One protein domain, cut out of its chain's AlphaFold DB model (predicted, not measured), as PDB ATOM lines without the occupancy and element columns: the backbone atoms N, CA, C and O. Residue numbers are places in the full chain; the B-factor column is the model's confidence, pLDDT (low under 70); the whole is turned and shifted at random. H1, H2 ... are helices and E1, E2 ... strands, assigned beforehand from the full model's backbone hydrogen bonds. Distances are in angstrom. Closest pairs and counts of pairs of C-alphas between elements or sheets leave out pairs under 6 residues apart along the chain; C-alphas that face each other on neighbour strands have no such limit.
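This is residues 20 to 142 of the 146 residues of an uncharacterized protein of Planctomycetes bacterium (UniProt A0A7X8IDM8). With little regular structure, this is mostly long loops, with a small antiparallel sheet, E1-E2-E3, on one side, H1 and H3 near E1, and H2 at one end. The 123 printed residues, class mixed, hold H1, E1, E2, E3, H2, H3 in order, only 39 residues in named elements. It is compact, radius of gyration of the C-alphas 13.9 A, spanning 43 by 30 by 26 A.

Find C-alpha 23 at (21.166, 28.148, 1.882); H1 is residues 23 to 27. Then come E1, 49 to 53, E2, 85 to 90, E3, 95 to 99, and H2, 103 to 110. H3, 132 to 141, runs 14.0 A to (18.298, 21.465, 5.415).

In the meander of hairpins E1-E2 and E2-E3, each strand antiparallel to the one before, find N 50 and O 89 at 2.8 A, N 88 and O 96 at 2.9 A. H1 and H3 only graze the sheet; closest C-alphas of H3 and E1 are Ser 140 and Val 49, 5.3 A. H2 is not on it. Every helix's O i to N i+4 pairs are within hydrogen-bond range.

Links H1-E1, E1-E2 and H2-H3 are long; no cut. Residues 57 to 61 and 111 to 122 have pLDDT under 70.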
ATOM      1  N   SER A  20      22.987  22.784  -6.668       90.38
ATOM      2  CA  SER A  20      23.068  23.950  -5.786       90.38
ATOM      3  C   SER A  20      23.503  23.536  -4.387       90.38
ATOM      4  O   SER A  20      23.163  22.449  -3.915       90.38
ATOM      5  N   ILE A  21      24.237  24.425  -3.713       94.19
ATOM      6  CA  ILE A  21      24.433  24.328  -2.266       94.19
ATOM      7  C   ILE A  21      23.143  24.738  -1.546       94.19
ATOM      8  O   ILE A  21      22.414  25.595  -2.046       94.19
ATOM      9  N   THR A  22      22.849  24.171  -0.379       95.44
ATOM     10  CA  THR A  22      21.717  24.623   0.446       95.44
ATOM     11  C   THR A  22      22.017  25.955   1.144       95.44
ATOM     12  O   THR A  22      23.138  26.208   1.592       95.44
ATOM     13  N   GLY A  23      21.003  26.814   1.289       95.31
ATOM     14  CA  GLY A  23      21.166  28.148   1.882       95.31
ATOM     15  C   GLY A  23      21.816  28.145   3.267       95.31
ATOM     16  O   GLY A  23      22.791  28.861   3.485       95.31
ATOM     17  N   LEU A  24      21.360  27.285   4.187       96.50
ATOM     18  CA  LEU A  24      21.919  27.213   5.545       96.50
ATOM     19  C   LEU A  24      23.299  26.544   5.633       96.50
ATOM     20  O   LEU A  24      23.941  26.648   6.680       96.50
ATOM     21  N   MET A  25      23.798  25.921   4.563       96.56
ATOM     22  CA  MET A  25      25.173  25.407   4.478       96.56
ATOM     23  C   MET A  25      26.152  26.473   3.967       96.56
ATOM     24  O   MET A  25      27.082  26.170   3.226       96.56
ATOM     25  N   ASN A  26      25.953  27.728   4.384       94.75
ATOM     26  CA  ASN A  26      26.723  28.900   3.955       94.75
ATOM     27  C   ASN A  26      26.545  29.264   2.467       94.75
ATOM     28  O   ASN A  26      27.454  29.835   1.863       94.75
ATOM     29  N   GLY A  27      25.393  28.927   1.880       92.00
ATOM     30  CA  GLY A  27      25.023  29.345   0.528       92.00
ATOM     31  C   GLY A  27      24.444  30.759   0.497       92.00
ATOM     32  O   GLY A  27      24.899  31.597  -0.277       92.00
ATOM     33  N   GLU A  28      23.476  31.036   1.375       92.94
ATOM     34  CA  GLU A  28      22.784  32.326   1.538       92.94
ATOM     35  C   GLU A  28      22.246  32.442   2.977       92.94
ATOM     36  O   GLU A  28      22.807  31.839   3.877       92.94
ATOM     37  N   GLN A  29      21.174  33.207   3.238       91.12
ATOM     38  CA  GLN A  29      20.537  33.318   4.564       91.12
ATOM     39  C   GLN A  29      21.483  33.835   5.669       91.12
ATOM     40  O   GLN A  29      21.413  33.412   6.818       91.12
ATOM     41  N   TRP A  30      22.351  34.802   5.346       88.62
ATOM     42  CA  TRP A  30      23.407  35.336   6.230       88.62
ATOM     43  C   TRP A  30      22.947  35.835   7.612       88.62
ATOM     44  O   TRP A  30      23.758  35.898   8.540       88.62
ATOM     45  N   ASN A  31      21.663  36.178   7.748       93.25
ATOM     46  CA  ASN A  31      21.043  36.641   8.992       93.25
ATOM     47  C   ASN A  31      20.363  35.517   9.796       93.25
ATOM     48  O   ASN A  31      19.868  35.769  10.894       93.25
ATOM     49  N   ASP A  32      20.322  34.288   9.277       94.44
ATOM     50  CA  ASP A  32      19.742  33.147   9.973       94.44
ATOM     51  C   ASP A  32      20.714  32.604  11.031       94.44
ATOM     52  O   ASP A  32      21.855  32.233  10.752       94.44
ATOM     53  N   SER A  33      20.239  32.525  12.273       94.00
ATOM     54  CA  SER A  33      20.997  31.985  13.407       94.00
ATOM     55  C   SER A  33      21.425  30.516  13.252       94.00
ATOM     56  O   SER A  33      22.339  30.073  13.946       94.00
ATOM     57  N   LYS A  34      20.768  29.752  12.371       94.94
ATOM     58  CA  LYS A  34      21.024  28.325  12.128       94.94
ATOM     59  C   LYS A  34      22.018  28.071  10.997       94.94
ATOM     60  O   LYS A  34      22.363  26.913  10.764       94.94
ATOM     61  N   LEU A  35      22.475  29.120  10.313       96.00
ATOM     62  CA  LEU A  35      23.462  29.020   9.247       96.00
ATOM     63  C   LEU A  35      24.777  28.426   9.768       96.00
ATOM     64  O   LEU A  35      25.363  28.903  10.745       96.00
ATOM     65  N   ALA A  36      25.270  27.392   9.093       96.25
ATOM     66  CA  ALA A  36      26.546  26.773   9.409       96.25
ATOM     67  C   ALA A  36      27.692  27.575   8.787       96.25
ATOM     68  O   ALA A  36      27.865  27.574   7.577       96.25
ATOM     69  N   LYS A  37      28.517  28.228   9.614       94.19
ATOM     70  CA  LYS A  37      29.750  28.912   9.159       94.19
ATOM     71  C   LYS A  37      30.983  28.016   9.257       94.19
ATOM     72  O   LYS A  37      32.032  28.322   8.698       94.19
ATOM     73  N   LYS A  38      30.881  26.945  10.043       94.56
ATOM     74  CA  LYS A  38      31.933  25.959  10.294       94.56
ATOM     75  C   LYS A  38      31.323  24.567  10.250       94.56
ATOM     76  O   LYS A  38      30.184  24.379  10.671       94.56
ATOM     77  N   VAL A  39      32.122  23.576   9.862       91.94
ATOM     78  CA  VAL A  39      31.713  22.159   9.861       91.94
ATOM     79  C   VAL A  39      31.218  21.714  11.242       91.94
ATOM     80  O   VAL A  39      30.243  20.981  11.346       91.94
ATOM     81  N   THR A  40      31.805  22.235  12.324       94.19
ATOM     82  CA  THR A  40      31.386  21.934  13.704       94.19
ATOM     83  C   THR A  40      29.987  22.444  14.070       94.19
ATOM     84  O   THR A  40      29.461  22.067  15.116       94.19
ATOM     85  N   ASN A  41      29.362  23.287  13.241       94.94
ATOM     86  CA  ASN A  41      27.963  23.682  13.412       94.94
ATOM     87  C   ASN A  41      26.982  22.623  12.882       94.94
ATOM     88  O   ASN A  41      25.809  22.652  13.254       94.94
ATOM     89  N   ILE A  42      27.453  21.699  12.042       96.62
ATOM     90  CA  ILE A  42      26.636  20.670  11.405       96.62
ATOM     91  C   ILE A  42      26.522  19.474  12.351       96.62
ATOM     92  O   ILE A  42      27.503  18.800  12.664       96.62
ATOM     93  N   LYS A  43      25.305  19.196  12.815       96.31
ATOM     94  CA  LYS A  43      24.996  18.029  13.644       96.31
ATOM     95  C   LYS A  43      24.503  16.880  12.772       96.31
ATOM     96  O   LYS A  43      23.659  17.074  11.901       96.31
ATOM     97  N   ALA A  44      24.996  15.674  13.066       96.06
ATOM     98  CA  ALA A  44      24.706  14.456  12.305       96.06
ATOM     99  C   ALA A  44      24.963  14.650  10.792       96.06
ATOM    100  O   ALA A  44      24.010  14.641  10.012       96.06
ATOM    101  N   PRO A  45      26.226  14.865  10.370       96.06
ATOM    102  CA  PRO A  45      26.561  15.290   9.007       96.06
ATOM    103  C   PRO A  45      26.046  14.340   7.913       96.06
ATOM    104  O   PRO A  45      25.575  14.817   6.887       96.06
ATOM    105  N   GLY A  46      25.991  13.031   8.176       96.62
ATOM    106  CA  GLY A  46      25.396  12.040   7.264       96.62
ATOM    107  C   GLY A  46      23.870  12.112   7.111       96.62
ATOM    108  O   GLY A  46      23.281  11.275   6.453       96.62
ATOM    109  N   SER A  47      23.200  13.088   7.721       96.62
ATOM    110  CA  SER A  47      21.767  13.354   7.507       96.62
ATOM    111  C   SER A  47      21.501  14.750   6.946       96.62
ATOM    112  O   SER A  47      20.346  15.143   6.800       96.62
ATOM    113  N   LYS A  48      22.557  15.532   6.686       97.38
ATOM    114  CA  LYS A  48      22.444  16.934   6.285       97.38
ATOM    115  C   LYS A  48      22.884  17.123   4.844       97.38
ATOM    116  O   LYS A  48      24.034  16.849   4.510       97.38
ATOM    117  N   VAL A  49      21.962  17.604   4.017       97.50
ATOM    118  CA  VAL A  49      22.188  17.812   2.585       97.50
ATOM    119  C   VAL A  49      22.962  19.111   2.384       97.50
ATOM    120  O   VAL A  49      22.570  20.178   2.861       97.50
ATOM    121  N   VAL A  50      24.074  19.007   1.661       96.62
ATOM    122  CA  VAL A  50      24.897  20.142   1.235       96.62
ATOM    123  C   VAL A  50      24.626  20.454  -0.225       96.62
ATOM    124  O   VAL A  50      24.406  21.615  -0.541       96.62
ATOM    125  N   PHE A  51      24.592  19.433  -1.084       95.31
ATOM    126  CA  PHE A  51      24.357  19.582  -2.517       95.31
ATOM    127  C   PHE A  51      23.095  18.838  -2.932       95.31
ATOM    128  O   PHE A  51      22.878  17.702  -2.509       95.31
ATOM    129  N   LEU A  52      22.291  19.452  -3.792       94.25
ATOM    130  CA  LEU A  52      21.167  18.787  -4.440       94.25
ATOM    131  C   LEU A  52      20.973  19.286  -5.867       94.25
ATOM    132  O   LEU A  52      21.444  20.366  -6.230       94.25
ATOM    133  N   GLU A  53      20.256  18.498  -6.654       89.25
ATOM    134  CA  GLU A  53      19.844  18.875  -7.999       89.25
ATOM    135  C   GLU A  53      18.748  19.941  -7.945       89.25
ATOM    136  O   GLU A  53      17.737  19.786  -7.256       89.25
ATOM    137  N   ASN A  54      18.948  21.020  -8.696       81.81
ATOM    138  CA  ASN A  54      18.063  22.177  -8.692       81.81
ATOM    139  C   ASN A  54      17.633  22.537 -10.117       81.81
ATOM    140  O   ASN A  54      18.423  22.450 -11.061       81.81
ATOM    141  N   MET A  55      16.385  22.976 -10.259       74.69
ATOM    142  CA  MET A  55      15.864  23.576 -11.479       74.69
ATOM    143  C   MET A  55      15.691  25.080 -11.249       74.69
ATOM    144  O   MET A  55      14.690  25.524 -10.696       74.69
ATOM    145  N   ASP A  56      16.664  25.872 -11.703       70.56
ATOM    146  CA  ASP A  56      16.612  27.332 -11.598       70.56
ATOM    147  C   ASP A  56      16.285  27.983 -12.949       70.56
ATOM    148  O   ASP A  56      17.056  27.916 -13.913       70.56
ATOM    149  N   SER A  57      15.148  28.674 -12.988       64.12
ATOM    150  CA  SER A  57      14.637  29.401 -14.148       64.12
ATOM    151  C   SER A  57      15.488  30.585 -14.602       64.12
ATOM    152  O   SER A  57      15.344  31.046 -15.736       64.12
ATOM    153  N   ARG A  58      16.356  31.099 -13.726       66.19
ATOM    154  CA  ARG A  58      17.107  32.353 -13.917       66.19
ATOM    155  C   ARG A  58      18.382  32.181 -14.733       66.19
ATOM    156  O   ARG A  58      18.980  33.167 -15.154       66.19
ATOM    157  N   GLY A  59      18.791  30.943 -14.991       57.81
ATOM    158  CA  GLY A  59      19.767  30.649 -16.029       57.81
ATOM    159  C   GLY A  59      21.198  30.336 -15.572       57.81
ATOM    160  O   GLY A  59      22.041  30.109 -16.430       57.81
ATOM    161  N   TRP A  60      21.485  30.335 -14.262       62.19
ATOM    162  CA  TRP A  60      22.840  30.108 -13.716       62.19
ATOM    163  C   TRP A  60      22.872  29.440 -12.324       62.19
ATOM    164  O   TRP A  60      23.869  29.588 -11.623       62.19
ATOM    165  N   ALA A  61      21.802  28.748 -11.896       68.50
ATOM    166  CA  ALA A  61      21.650  28.266 -10.509       68.50
ATOM    167  C   ALA A  61      22.074  29.354  -9.500       68.50
ATOM    168  O   ALA A  61      22.983  29.172  -8.689       68.50
ATOM    169  N   MET A  62      21.494  30.547  -9.660       70.88
ATOM    170  CA  MET A  62      21.963  31.751  -8.984       70.88
ATOM    171  C   MET A  62      21.686  31.656  -7.487       70.88
ATOM    172  O   MET A  62      20.537  31.512  -7.071       70.88
ATOM    173  N   GLY A  63      22.738  31.827  -6.690       83.81
ATOM    174  CA  GLY A  63      22.654  31.756  -5.235       83.81
ATOM    175  C   GLY A  63      22.715  30.315  -4.740       83.81
ATOM    176  O   GLY A  63      23.620  29.559  -5.090       83.81
ATOM    177  N   SER A  64      21.773  29.964  -3.879       90.56
ATOM    178  CA  SER A  64      21.670  28.669  -3.223       90.56
ATOM    179  C   SER A  64      20.245  28.140  -3.321       90.56
ATOM    180  O   SER A  64      19.330  28.863  -3.699       90.56
ATOM    181  N   TRP A  65      20.056  26.872  -2.976       92.06
ATOM    182  CA  TRP A  65      18.725  26.301  -2.850       92.06
ATOM    183  C   TRP A  65      18.132  26.635  -1.476       92.06
ATOM    184  O   TRP A  65      18.734  26.342  -0.431       92.06
ATOM    185  N   ILE A  66      16.958  27.257  -1.474       91.44
ATOM    186  CA  ILE A  66      16.267  27.776  -0.297       91.44
ATOM    187  C   ILE A  66      15.027  26.948   0.028       91.44
ATOM    188  O   ILE A  66      14.213  26.605  -0.827       91.44
ATOM    189  N   MET A  67      14.848  26.686   1.321       90.69
ATOM    190  CA  MET A  67      13.668  26.013   1.841       90.69
ATOM    191  C   MET A  67      13.116  26.721   3.063       90.69
ATOM    192  O   MET A  67      13.856  27.097   3.978       90.69
ATOM    193  N   ASN A  68      11.789  26.761   3.148       90.75
ATOM    194  CA  ASN A  68      11.128  27.083   4.392       90.75
ATOM    195  C   ASN A  68      11.157  25.876   5.341       90.75
ATOM    196  O   ASN A  68      10.373  24.934   5.233       90.75
ATOM    197  N   TYR A  69      12.052  25.918   6.323       92.12
ATOM    198  CA  TYR A  69      12.145  24.882   7.353       92.12
ATOM    199  C   TYR A  69      11.203  25.108   8.551       92.12
ATOM    200  O   TYR A  69      11.220  24.329   9.503       92.12
ATOM    201  N   THR A  70      10.410  26.186   8.547       90.69
ATOM    202  CA  THR A  70       9.485  26.549   9.642       90.69
ATOM    203  C   THR A  70       8.023  26.232   9.337       90.69
ATOM    204  O   THR A  70       7.242  25.998  10.253       90.69
ATOM    205  N   ALA A  71       7.659  26.194   8.057       90.88
ATOM    206  CA  ALA A  71       6.340  25.850   7.554       90.88
ATOM    207  C   ALA A  71       6.496  24.843   6.407       90.88
ATOM    208  O   ALA A  71       7.454  24.967   5.647       90.88
ATOM    209  N   PRO A  72       5.591  23.860   6.255       88.19
ATOM    210  CA  PRO A  72       5.680  22.844   5.209       88.19
ATOM    211  C   PRO A  72       5.338  23.451   3.842       88.19
ATOM    212  O   PRO A  72       4.239  23.274   3.323       88.19
ATOM    213  N   ARG A  73       6.282  24.193   3.263       88.88
ATOM    214  CA  ARG A  73       6.232  24.692   1.887       88.88
ATOM    215  C   ARG A  73       7.625  24.678   1.261       88.88
ATOM    216  O   ARG A  73       8.616  24.892   1.961       88.88
ATOM    217  N   TRP A  74       7.689  24.472  -0.047       87.50
ATOM    218  CA  TRP A  74       8.922  24.678  -0.806       87.50
ATOM    219  C   TRP A  74       9.099  26.174  -1.071       87.50
ATOM    220  O   TRP A  74       8.106  26.843  -1.318       87.50
ATOM    221  N   ASP A  75      10.313  26.714  -0.976       87.50
ATOM    222  CA  ASP A  75      10.586  28.074  -1.474       87.50
ATOM    223  C   ASP A  75      11.239  27.956  -2.867       87.50
ATOM    224  O   ASP A  75      10.752  28.576  -3.812       87.50
ATOM    225  N   ASP A  76      12.224  27.061  -3.014       85.56
ATOM    226  CA  ASP A  76      12.779  26.633  -4.303       85.56
ATOM    227  C   ASP A  76      12.345  25.200  -4.684       85.56
ATOM    228  O   ASP A  76      12.128  24.354  -3.805       85.56
ATOM    229  N   PRO A  77      12.223  24.890  -5.988       82.75
ATOM    230  CA  PRO A  77      11.912  23.542  -6.453       82.75
ATOM    231  C   PRO A  77      13.124  22.622  -6.306       82.75
ATOM    232  O   PRO A  77      14.272  23.054  -6.374       82.75
ATOM    233  N   ILE A  78      12.876  21.326  -6.168       86.81
ATOM    234  CA  ILE A  78      13.897  20.314  -6.454       86.81
ATOM    235  C   ILE A  78      13.895  19.996  -7.952       86.81
ATOM    236  O   ILE A  78      12.911  20.260  -8.644       86.81
ATOM    237  N   ALA A  79      14.960  19.376  -8.449       83.12
ATOM    238  CA  ALA A  79      14.935  18.757  -9.766       83.12
ATOM    239  C   ALA A  79      14.765  17.233  -9.693       83.12
ATOM    240  O   ALA A  79      15.238  16.575  -8.768       83.12
ATOM    241  N   ILE A  80      14.115  16.683 -10.720       84.12
ATOM    242  CA  ILE A  80      13.855  15.248 -10.885       84.12
ATOM    243  C   ILE A  80      14.403  14.732 -12.225       84.12
ATOM    244  O   ILE A  80      13.734  14.060 -13.011       84.12
ATOM    245  N   TRP A  81      15.675  15.039 -12.504       79.44
ATOM    246  CA  TRP A  81      16.352  14.651 -13.753       79.44
ATOM    247  C   TRP A  81      16.401  13.132 -13.971       79.44
ATOM    248  O   TRP A  81      16.585  12.651 -15.094       79.44
ATOM    249  N   HIS A  82      16.177  12.369 -12.902       85.38
ATOM    250  CA  HIS A  82      16.184  10.917 -12.879       85.38
ATOM    251  C   HIS A  82      14.792  10.323 -12.599       85.38
ATOM    252  O   HIS A  82      14.676   9.327 -11.886       85.38
ATOM    253  N   LYS A  83      13.756  10.883 -13.247       86.19
ATOM    254  CA  LYS A  83      12.324  10.520 -13.150       86.19
ATOM    255  C   LYS A  83      11.649  11.027 -11.884       86.19
ATOM    256  O   LYS A  83      11.154  12.132 -11.886       86.19
ATOM    257  N   ASP A  84      11.597  10.206 -10.847       88.31
ATOM    258  CA  ASP A  84      10.998  10.468  -9.537       88.31
ATOM    259  C   ASP A  84      12.096  10.556  -8.467       88.31
ATOM    260  O   ASP A  84      11.866  10.352  -7.278       88.31
ATOM    261  N   ARG A  85      13.337  10.815  -8.894       90.69
ATOM    262  CA  ARG A  85      14.525  10.779  -8.044       90.69
ATOM    263  C   ARG A  85      15.405  11.996  -8.237       90.69
ATOM    264  O   ARG A  85      15.474  12.534  -9.343       90.69
ATOM    265  N   GLY A  86      16.107  12.352  -7.166       90.44
ATOM    266  CA  GLY A  86      17.137  13.384  -7.151       90.44
ATOM    267  C   GLY A  86      18.423  12.895  -6.490       90.44
ATOM    268  O   GLY A  86      18.391  12.148  -5.506       90.44
ATOM    269  N   SER A  87      19.560  13.330  -7.027       93.88
ATOM    270  CA  SER A  87      20.877  13.071  -6.435       93.88
ATOM    271  C   SER A  87      21.153  14.047  -5.287       93.88
ATOM    272  O   SER A  87      21.142  15.264  -5.485       93.88
ATOM    273  N   LEU A  88      21.442  13.523  -4.094       96.69
ATOM    274  CA  LEU A  88      21.758  14.307  -2.897       96.69
ATOM    275  C   LEU A  88      23.194  14.045  -2.435       96.69
ATOM    276  O   LEU A  88      23.639  12.899  -2.401       96.69
ATOM    277  N   GLY A  89      23.909  15.105  -2.059       97.50
ATOM    278  CA  GLY A  89      25.237  15.051  -1.448       97.50
ATOM    279  C   GLY A  89      25.206  15.564  -0.011       97.50
ATOM    280  O   GLY A  89      24.680  16.649   0.254       97.50
ATOM    281  N   PHE A  90      25.784  14.800   0.912       97.88
ATOM    282  CA  PHE A  90      25.689  15.035   2.352       97.88
ATOM    283  C   PHE A  90      26.975  15.604   2.954       97.88
ATOM    284  O   PHE A  90      28.056  15.550   2.366       97.88
ATOM    285  N   ALA A  91      26.861  16.163   4.159       97.31
ATOM    286  CA  ALA A  91      27.953  16.878   4.819       97.31
ATOM    287  C   ALA A  91      29.111  15.986   5.302       97.31
ATOM    288  O   ALA A  91      30.186  16.502   5.601       97.31
ATOM    289  N   ASP A  92      28.923  14.671   5.403       96.88
ATOM    290  CA  ASP A  92      29.994  13.701   5.684       96.88
ATOM    291  C   ASP A  92      30.700  13.195   4.407       96.88
ATOM    292  O   ASP A  92      31.661  12.433   4.503       96.88
ATOM    293  N   GLY A  93      30.249  13.639   3.228       96.56
ATOM    294  CA  GLY A  93      30.847  13.340   1.931       96.56
ATOM    295  C   GLY A  93      30.203  12.189   1.158       96.56
ATOM    296  O   GLY A  93      30.634  11.934   0.033       96.56
ATOM    297  N   HIS A  94      29.191  11.505   1.703       97.81
ATOM    298  CA  HIS A  94      28.466  10.492   0.931       97.81
ATOM    299  C   HIS A  94      27.411  11.124   0.004       97.81
ATOM    300  O   HIS A  94      27.059  12.303   0.123       97.81
ATOM    301  N   SER A  95      26.911  10.324  -0.937       96.81
ATOM    302  CA  SER A  95      25.807  10.695  -1.819       96.81
ATOM    303  C   SER A  95      24.765   9.587  -1.906       96.81
ATOM    304  O   SER A  95      25.086   8.403  -1.792       96.81
ATOM    305  N   GLU A  96      23.512   9.979  -2.125       95.94
ATOM    306  CA  GLU A  96      22.382   9.060  -2.262       95.94
ATOM    307  C   GLU A  96      21.465   9.491  -3.406       95.94
ATOM    308  O   GLU A  96      21.321  10.677  -3.706       95.94
ATOM    309  N   MET A  97      20.809   8.512  -4.027       95.19
ATOM    310  CA  MET A  97      19.708   8.758  -4.953       95.19
ATOM    311  C   MET A  97      18.398   8.675  -4.173       95.19
ATOM    312  O   MET A  97      17.921   7.576  -3.872       95.19
ATOM    313  N   HIS A  98      17.826   9.827  -3.843       95.88
ATOM    314  CA  HIS A  98      16.590   9.906  -3.076       95.88
ATOM    315  C   HIS A  98      15.378   9.748  -3.996       95.88
ATOM    316  O   HIS A  98      15.373  10.282  -5.102       95.88
ATOM    317  N   HIS A  99      14.371   8.996  -3.555       95.69
ATOM    318  CA  HIS A  99      13.123   8.786  -4.285       95.69
ATOM    319  C   HIS A  99      12.024   9.640  -3.661       95.69
ATOM    320  O   HIS A  99      11.695   9.435  -2.496       95.69
ATOM    321  N   TRP A 100      11.487  10.568  -4.447       94.19
ATOM    322  CA  TRP A 100      10.425  11.484  -4.049       94.19
ATOM    323  C   TRP A 100       9.071  10.799  -4.204       94.19
ATOM    324  O   TRP A 100       8.802  10.179  -5.236       94.19
ATOM    325  N   VAL A 101       8.232  10.876  -3.175       94.81
ATOM    326  CA  VAL A 101       6.989  10.091  -3.092       94.81
ATOM    327  C   VAL A 101       5.725  10.940  -3.037       94.81
ATOM    328  O   VAL A 101       4.650  10.438  -3.373       94.81
ATOM    329  N   ASP A 102       5.822  12.205  -2.630       93.12
ATOM    330  CA  ASP A 102       4.667  13.092  -2.554       93.12
ATOM    331  C   ASP A 102       4.369  13.656  -3.956       93.12
ATOM    332  O   ASP A 102       5.215  14.264  -4.616       93.12
ATOM    333  N   GLN A 103       3.130  13.481  -4.425       90.88
ATOM    334  CA  GLN A 103       2.724  13.892  -5.772       90.88
ATOM    335  C   GLN A 103       2.889  15.406  -5.982       90.88
ATOM    336  O   GLN A 103       3.300  15.839  -7.056       90.88
ATOM    337  N   SER A 104       2.605  16.211  -4.957       89.31
ATOM    338  CA  SER A 104       2.820  17.660  -4.977       89.31
ATOM    339  C   SER A 104       4.289  18.048  -5.163       89.31
ATOM    340  O   SER A 104       4.566  19.051  -5.816       89.31
ATOM    341  N   THR A 105       5.231  17.249  -4.651       90.31
ATOM    342  CA  THR A 105       6.669  17.439  -4.872       90.31
ATOM    343  C   THR A 105       7.026  17.185  -6.334       90.31
ATOM    344  O   THR A 105       7.714  18.003  -6.944       90.31
ATOM    345  N   LEU A 106       6.531  16.086  -6.913       87.38
ATOM    346  CA  LEU A 106       6.799  15.725  -8.308       87.38
ATOM    347  C   LEU A 106       6.217  16.757  -9.281       87.38
ATOM    348  O   LEU A 106       6.933  17.251 -10.144       87.38
ATOM    349  N   GLU A 107       4.958  17.154  -9.093       83.69
ATOM    350  CA  GLU A 107       4.316  18.193  -9.910       83.69
ATOM    351  C   GLU A 107       5.049  19.537  -9.805       83.69
ATOM    352  O   GLU A 107       5.208  20.247 -10.796       83.69
ATOM    353  N   ASN A 108       5.529  19.885  -8.608       82.00
ATOM    354  CA  ASN A 108       6.326  21.088  -8.413       82.00
ATOM    355  C   ASN A 108       7.654  21.034  -9.189       82.00
ATOM    356  O   ASN A 108       8.076  22.034  -9.769       82.00
ATOM    357  N   ALA A 109       8.304  19.869  -9.208       82.00
ATOM    358  CA  ALA A 109       9.574  19.655  -9.894       82.00
ATOM    359  C   ALA A 109       9.434  19.573 -11.427       82.00
ATOM    360  O   ALA A 109      10.355  19.961 -12.143       82.00
ATOM    361  N   GLU A 110       8.289  19.110 -11.940       77.31
ATOM    362  CA  GLU A 110       7.967  19.137 -13.376       77.31
ATOM    363  C   GLU A 110       7.776  20.570 -13.909       77.31
ATOM    364  O   GLU A 110       8.000  20.827 -15.095       77.31
ATOM    365  N   GLY A 111       7.429  21.517 -13.032       69.69
ATOM    366  CA  GLY A 111       7.184  22.911 -13.391       69.69
ATOM    367  C   GLY A 111       5.822  23.127 -14.058       69.69
ATOM    368  O   GLY A 111       4.953  22.255 -14.062       69.69
ATOM    369  N   ASN A 112       5.596  24.324 -14.607       62.09
ATOM    370  CA  ASN A 112       4.305  24.630 -15.220       62.09
ATOM    371  C   ASN A 112       4.173  23.997 -16.619       62.09
ATOM    372  O   ASN A 112       5.101  24.085 -17.432       62.09
ATOM    373  N   PRO A 113       2.985  23.465 -16.972       53.84
ATOM    374  CA  PRO A 113       2.713  22.910 -18.302       53.84
ATOM    375  C   PRO A 113       2.870  23.916 -19.452       53.84
ATOM    376  O   PRO A 113       3.018  23.518 -20.605       53.84
ATOM    377  N   ASP A 114       2.813  25.218 -19.153       56.28
ATOM    378  CA  ASP A 114       2.974  26.308 -20.121       56.28
ATOM    379  C   ASP A 114       4.446  26.598 -20.479       56.28
ATOM    380  O   ASP A 114       4.733  27.491 -21.280       56.28
ATOM    381  N   GLY A 115       5.388  25.841 -19.906       50.44
ATOM    382  CA  GLY A 115       6.819  25.992 -20.146       50.44
ATOM    383  C   GLY A 115       7.449  27.171 -19.402       50.44
ATOM    384  O   GLY A 115       8.631  27.462 -19.626       50.44
ATOM    385  N   THR A 116       6.703  27.845 -18.517       56.97
ATOM    386  CA  THR A 116       7.289  28.818 -17.599       56.97
ATOM    387  C   THR A 116       8.113  28.080 -16.550       56.97
ATOM    388  O   THR A 116       7.653  27.186 -15.847       56.97
ATOM    389  N   LEU A 117       9.387  28.460 -16.471       52.88
ATOM    390  CA  LEU A 117      10.371  27.811 -15.611       52.88
ATOM    391  C   LEU A 117      10.169  28.113 -14.118       52.88
ATOM    392  O   LEU A 117      10.890  27.567 -13.290       52.88
ATOM    393  N   TYR A 118       9.242  29.008 -13.766       54.78
ATOM    394  CA  TYR A 118       8.924  29.254 -12.369       54.78
ATOM    395  C   TYR A 118       7.972  28.158 -11.898       54.78
ATOM    396  O   TYR A 118       6.813  28.176 -12.312       54.78
ATOM    397  N   PRO A 119       8.415  27.221 -11.047       58.56
ATOM    398  CA  PRO A 119       7.486  26.314 -10.383       58.56
ATOM    399  C   PRO A 119       6.393  27.096  -9.645       58.56
ATOM    400  O   PRO A 119       6.521  28.302  -9.390       58.56
ATOM    401  N   LEU A 120       5.319  26.395  -9.275       60.28
ATOM    402  CA  LEU A 120       4.262  26.937  -8.425       60.28
ATOM    403  C   LEU A 120       4.887  27.696  -7.251       60.28
ATOM    404  O   LEU A 120       5.705  27.159  -6.512       60.28
ATOM    405  N   ARG A 121       4.532  28.973  -7.088       61.53
ATOM    406  CA  ARG A 121       5.118  29.801  -6.034       61.53
ATOM    407  C   ARG A 121       4.681  29.260  -4.675       61.53
ATOM    408  O   ARG A 121       3.512  29.370  -4.314       61.53
ATOM    409  N   ASN A 122       5.636  28.746  -3.914       68.38
ATOM    410  CA  ASN A 122       5.454  28.203  -2.572       68.38
ATOM    411  C   ASN A 122       4.399  27.085  -2.458       68.38
ATOM    412  O   ASN A 122       3.437  27.232  -1.692       68.38
ATOM    413  N   PRO A 123       4.554  25.967  -3.185       79.88
ATOM    414  CA  PRO A 123       3.633  24.854  -3.082       79.88
ATOM    415  C   PRO A 123       3.710  24.253  -1.681       79.88
ATOM    416  O   PRO A 123       4.784  24.081  -1.092       79.88
ATOM    417  N   THR A 124       2.534  23.938  -1.157       86.25
ATOM    418  CA  THR A 124       2.370  23.219   0.105       86.25
ATOM    419  C   THR A 124       1.962  21.783  -0.210       86.25
ATOM    420  O   THR A 124       1.246  21.573  -1.195       86.25
ATOM    421  N   PRO A 125       2.397  20.798   0.592       87.62
ATOM    422  CA  PRO A 125       1.928  19.430   0.456       87.62
ATOM    423  C   PRO A 125       0.406  19.358   0.531       87.62
ATOM    424  O   PRO A 125      -0.232  20.098   1.290       87.62
ATOM    425  N   ARG A 126      -0.192  18.440  -0.225       90.12
ATOM    426  CA  ARG A 126      -1.643  18.238  -0.195       90.12
ATOM    427  C   ARG A 126      -2.045  17.578   1.119       90.12
ATOM    428  O   ARG A 126      -1.301  16.792   1.698       90.12
ATOM    429  N   SER A 127      -3.254  17.852   1.601       90.12
ATOM    430  CA  SER A 127      -3.728  17.308   2.884       90.12
ATOM    431  C   SER A 127      -3.839  15.778   2.916       90.12
ATOM    432  O   SER A 127      -3.849  15.199   3.998       90.12
ATOM    433  N   ASN A 128      -3.928  15.129   1.752       91.25
ATOM    434  CA  ASN A 128      -4.004  13.676   1.599       91.25
ATOM    435  C   ASN A 128      -2.637  12.990   1.407       91.25
ATOM    436  O   ASN A 128      -2.607  11.779   1.207       91.25
ATOM    437  N   GLU A 129      -1.533  13.739   1.434       92.56
ATOM    438  CA  GLU A 129      -0.169  13.211   1.304       92.56
ATOM    439  C   GLU A 129       0.472  12.933   2.670       92.56
ATOM    440  O   GLU A 129       0.056  13.461   3.704       92.56
ATOM    441  N   THR A 130       1.517  12.109   2.676       91.38
ATOM    442  CA  THR A 130       2.309  11.772   3.869       91.38
ATOM    443  C   THR A 130       3.217  12.912   4.323       91.38
ATOM    444  O   THR A 130       3.498  13.025   5.524       91.38
ATOM    445  N   TRP A 131       3.599  13.793   3.388       94.19
ATOM    446  CA  TRP A 131       4.530  14.914   3.577       94.19
ATOM    447  C   TRP A 131       5.950  14.425   3.875       94.19
ATOM    448  O   TRP A 131       6.694  15.062   4.628       94.19
ATOM    449  N   ASP A 132       6.304  13.259   3.347       95.19
ATOM    450  CA  ASP A 132       7.576  12.609   3.627       95.19
ATOM    451  C   ASP A 132       8.730  13.370   2.979       95.19
ATOM    452  O   ASP A 132       9.729  13.629   3.658       95.19
ATOM    453  N   ASP A 133       8.552  13.835   1.742       95.50
ATOM    454  CA  ASP A 133       9.585  14.543   0.982       95.50
ATOM    455  C   ASP A 133       9.937  15.867   1.655       95.50
ATOM    456  O   ASP A 133      11.102  16.179   1.926       95.50
ATOM    457  N   ILE A 134       8.906  16.645   1.991       94.12
ATOM    458  CA  ILE A 134       9.110  17.954   2.599       94.12
ATOM    459  C   ILE A 134       9.685  17.816   4.008       94.12
ATOM    460  O   ILE A 134      10.601  18.546   4.373       94.12
ATOM    461  N   ARG A 135       9.213  16.854   4.812       94.88
ATOM    462  CA  ARG A 135       9.740  16.646   6.170       94.88
ATOM    463  C   ARG A 135      11.174  16.138   6.126       94.88
ATOM    464  O   ARG A 135      11.972  16.516   6.982       94.88
ATOM    465  N   PHE A 136      11.502  15.280   5.162       95.69
ATOM    466  CA  PHE A 136      12.867  14.832   4.924       95.69
ATOM    467  C   PHE A 136      13.778  16.024   4.623       95.69
ATOM    468  O   PHE A 136      14.761  16.222   5.342       95.69
ATOM    469  N   MET A 137      13.399  16.872   3.664       95.50
ATOM    470  CA  MET A 137      14.207  18.033   3.295       95.50
ATOM    471  C   MET A 137      14.291  19.085   4.403       95.50
ATOM    472  O   MET A 137      15.368  19.615   4.648       95.50
ATOM    473  N   GLN A 138      13.226  19.335   5.171       95.31
ATOM    474  CA  GLN A 138      13.294  20.270   6.305       95.31
ATOM    475  C   GLN A 138      14.288  19.808   7.378       95.31
ATOM    476  O   GLN A 138      15.022  20.626   7.941       95.31
ATOM    477  N   ARG A 139      14.335  18.499   7.661       95.38
ATOM    478  CA  ARG A 139      15.295  17.921   8.614       95.38
ATOM    479  C   ARG A 139      16.725  17.980   8.085       95.38
ATOM    480  O   ARG A 139      17.637  18.301   8.848       95.38
ATOM    481  N   SER A 140      16.919  17.694   6.800       96.44
ATOM    482  CA  SER A 140      18.249  17.675   6.191       96.44
ATOM    483  C   SER A 140      18.808  19.077   5.909       96.44
ATOM    484  O   SER A 140      20.026  19.256   5.941       96.44
ATOM    485  N   TYR A 141      17.939  20.074   5.706       96.38
ATOM    486  CA  TYR A 141      18.298  21.465   5.415       96.38
ATOM    487  C   TYR A 141      18.887  22.203   6.620       96.38
ATOM    488  O   TYR A 141      19.780  23.032   6.461       96.38
ATOM    489  N   VAL A 142      18.403  21.925   7.837       96.62
ATOM    490  CA  VAL A 142      18.812  22.655   9.049       96.62
ATOM    491  C   VAL A 142      20.075  22.035   9.663       96.62
ATOM    492  O   VAL A 142      19.980  20.978  10.291       96.62
TER     493      VAL A 142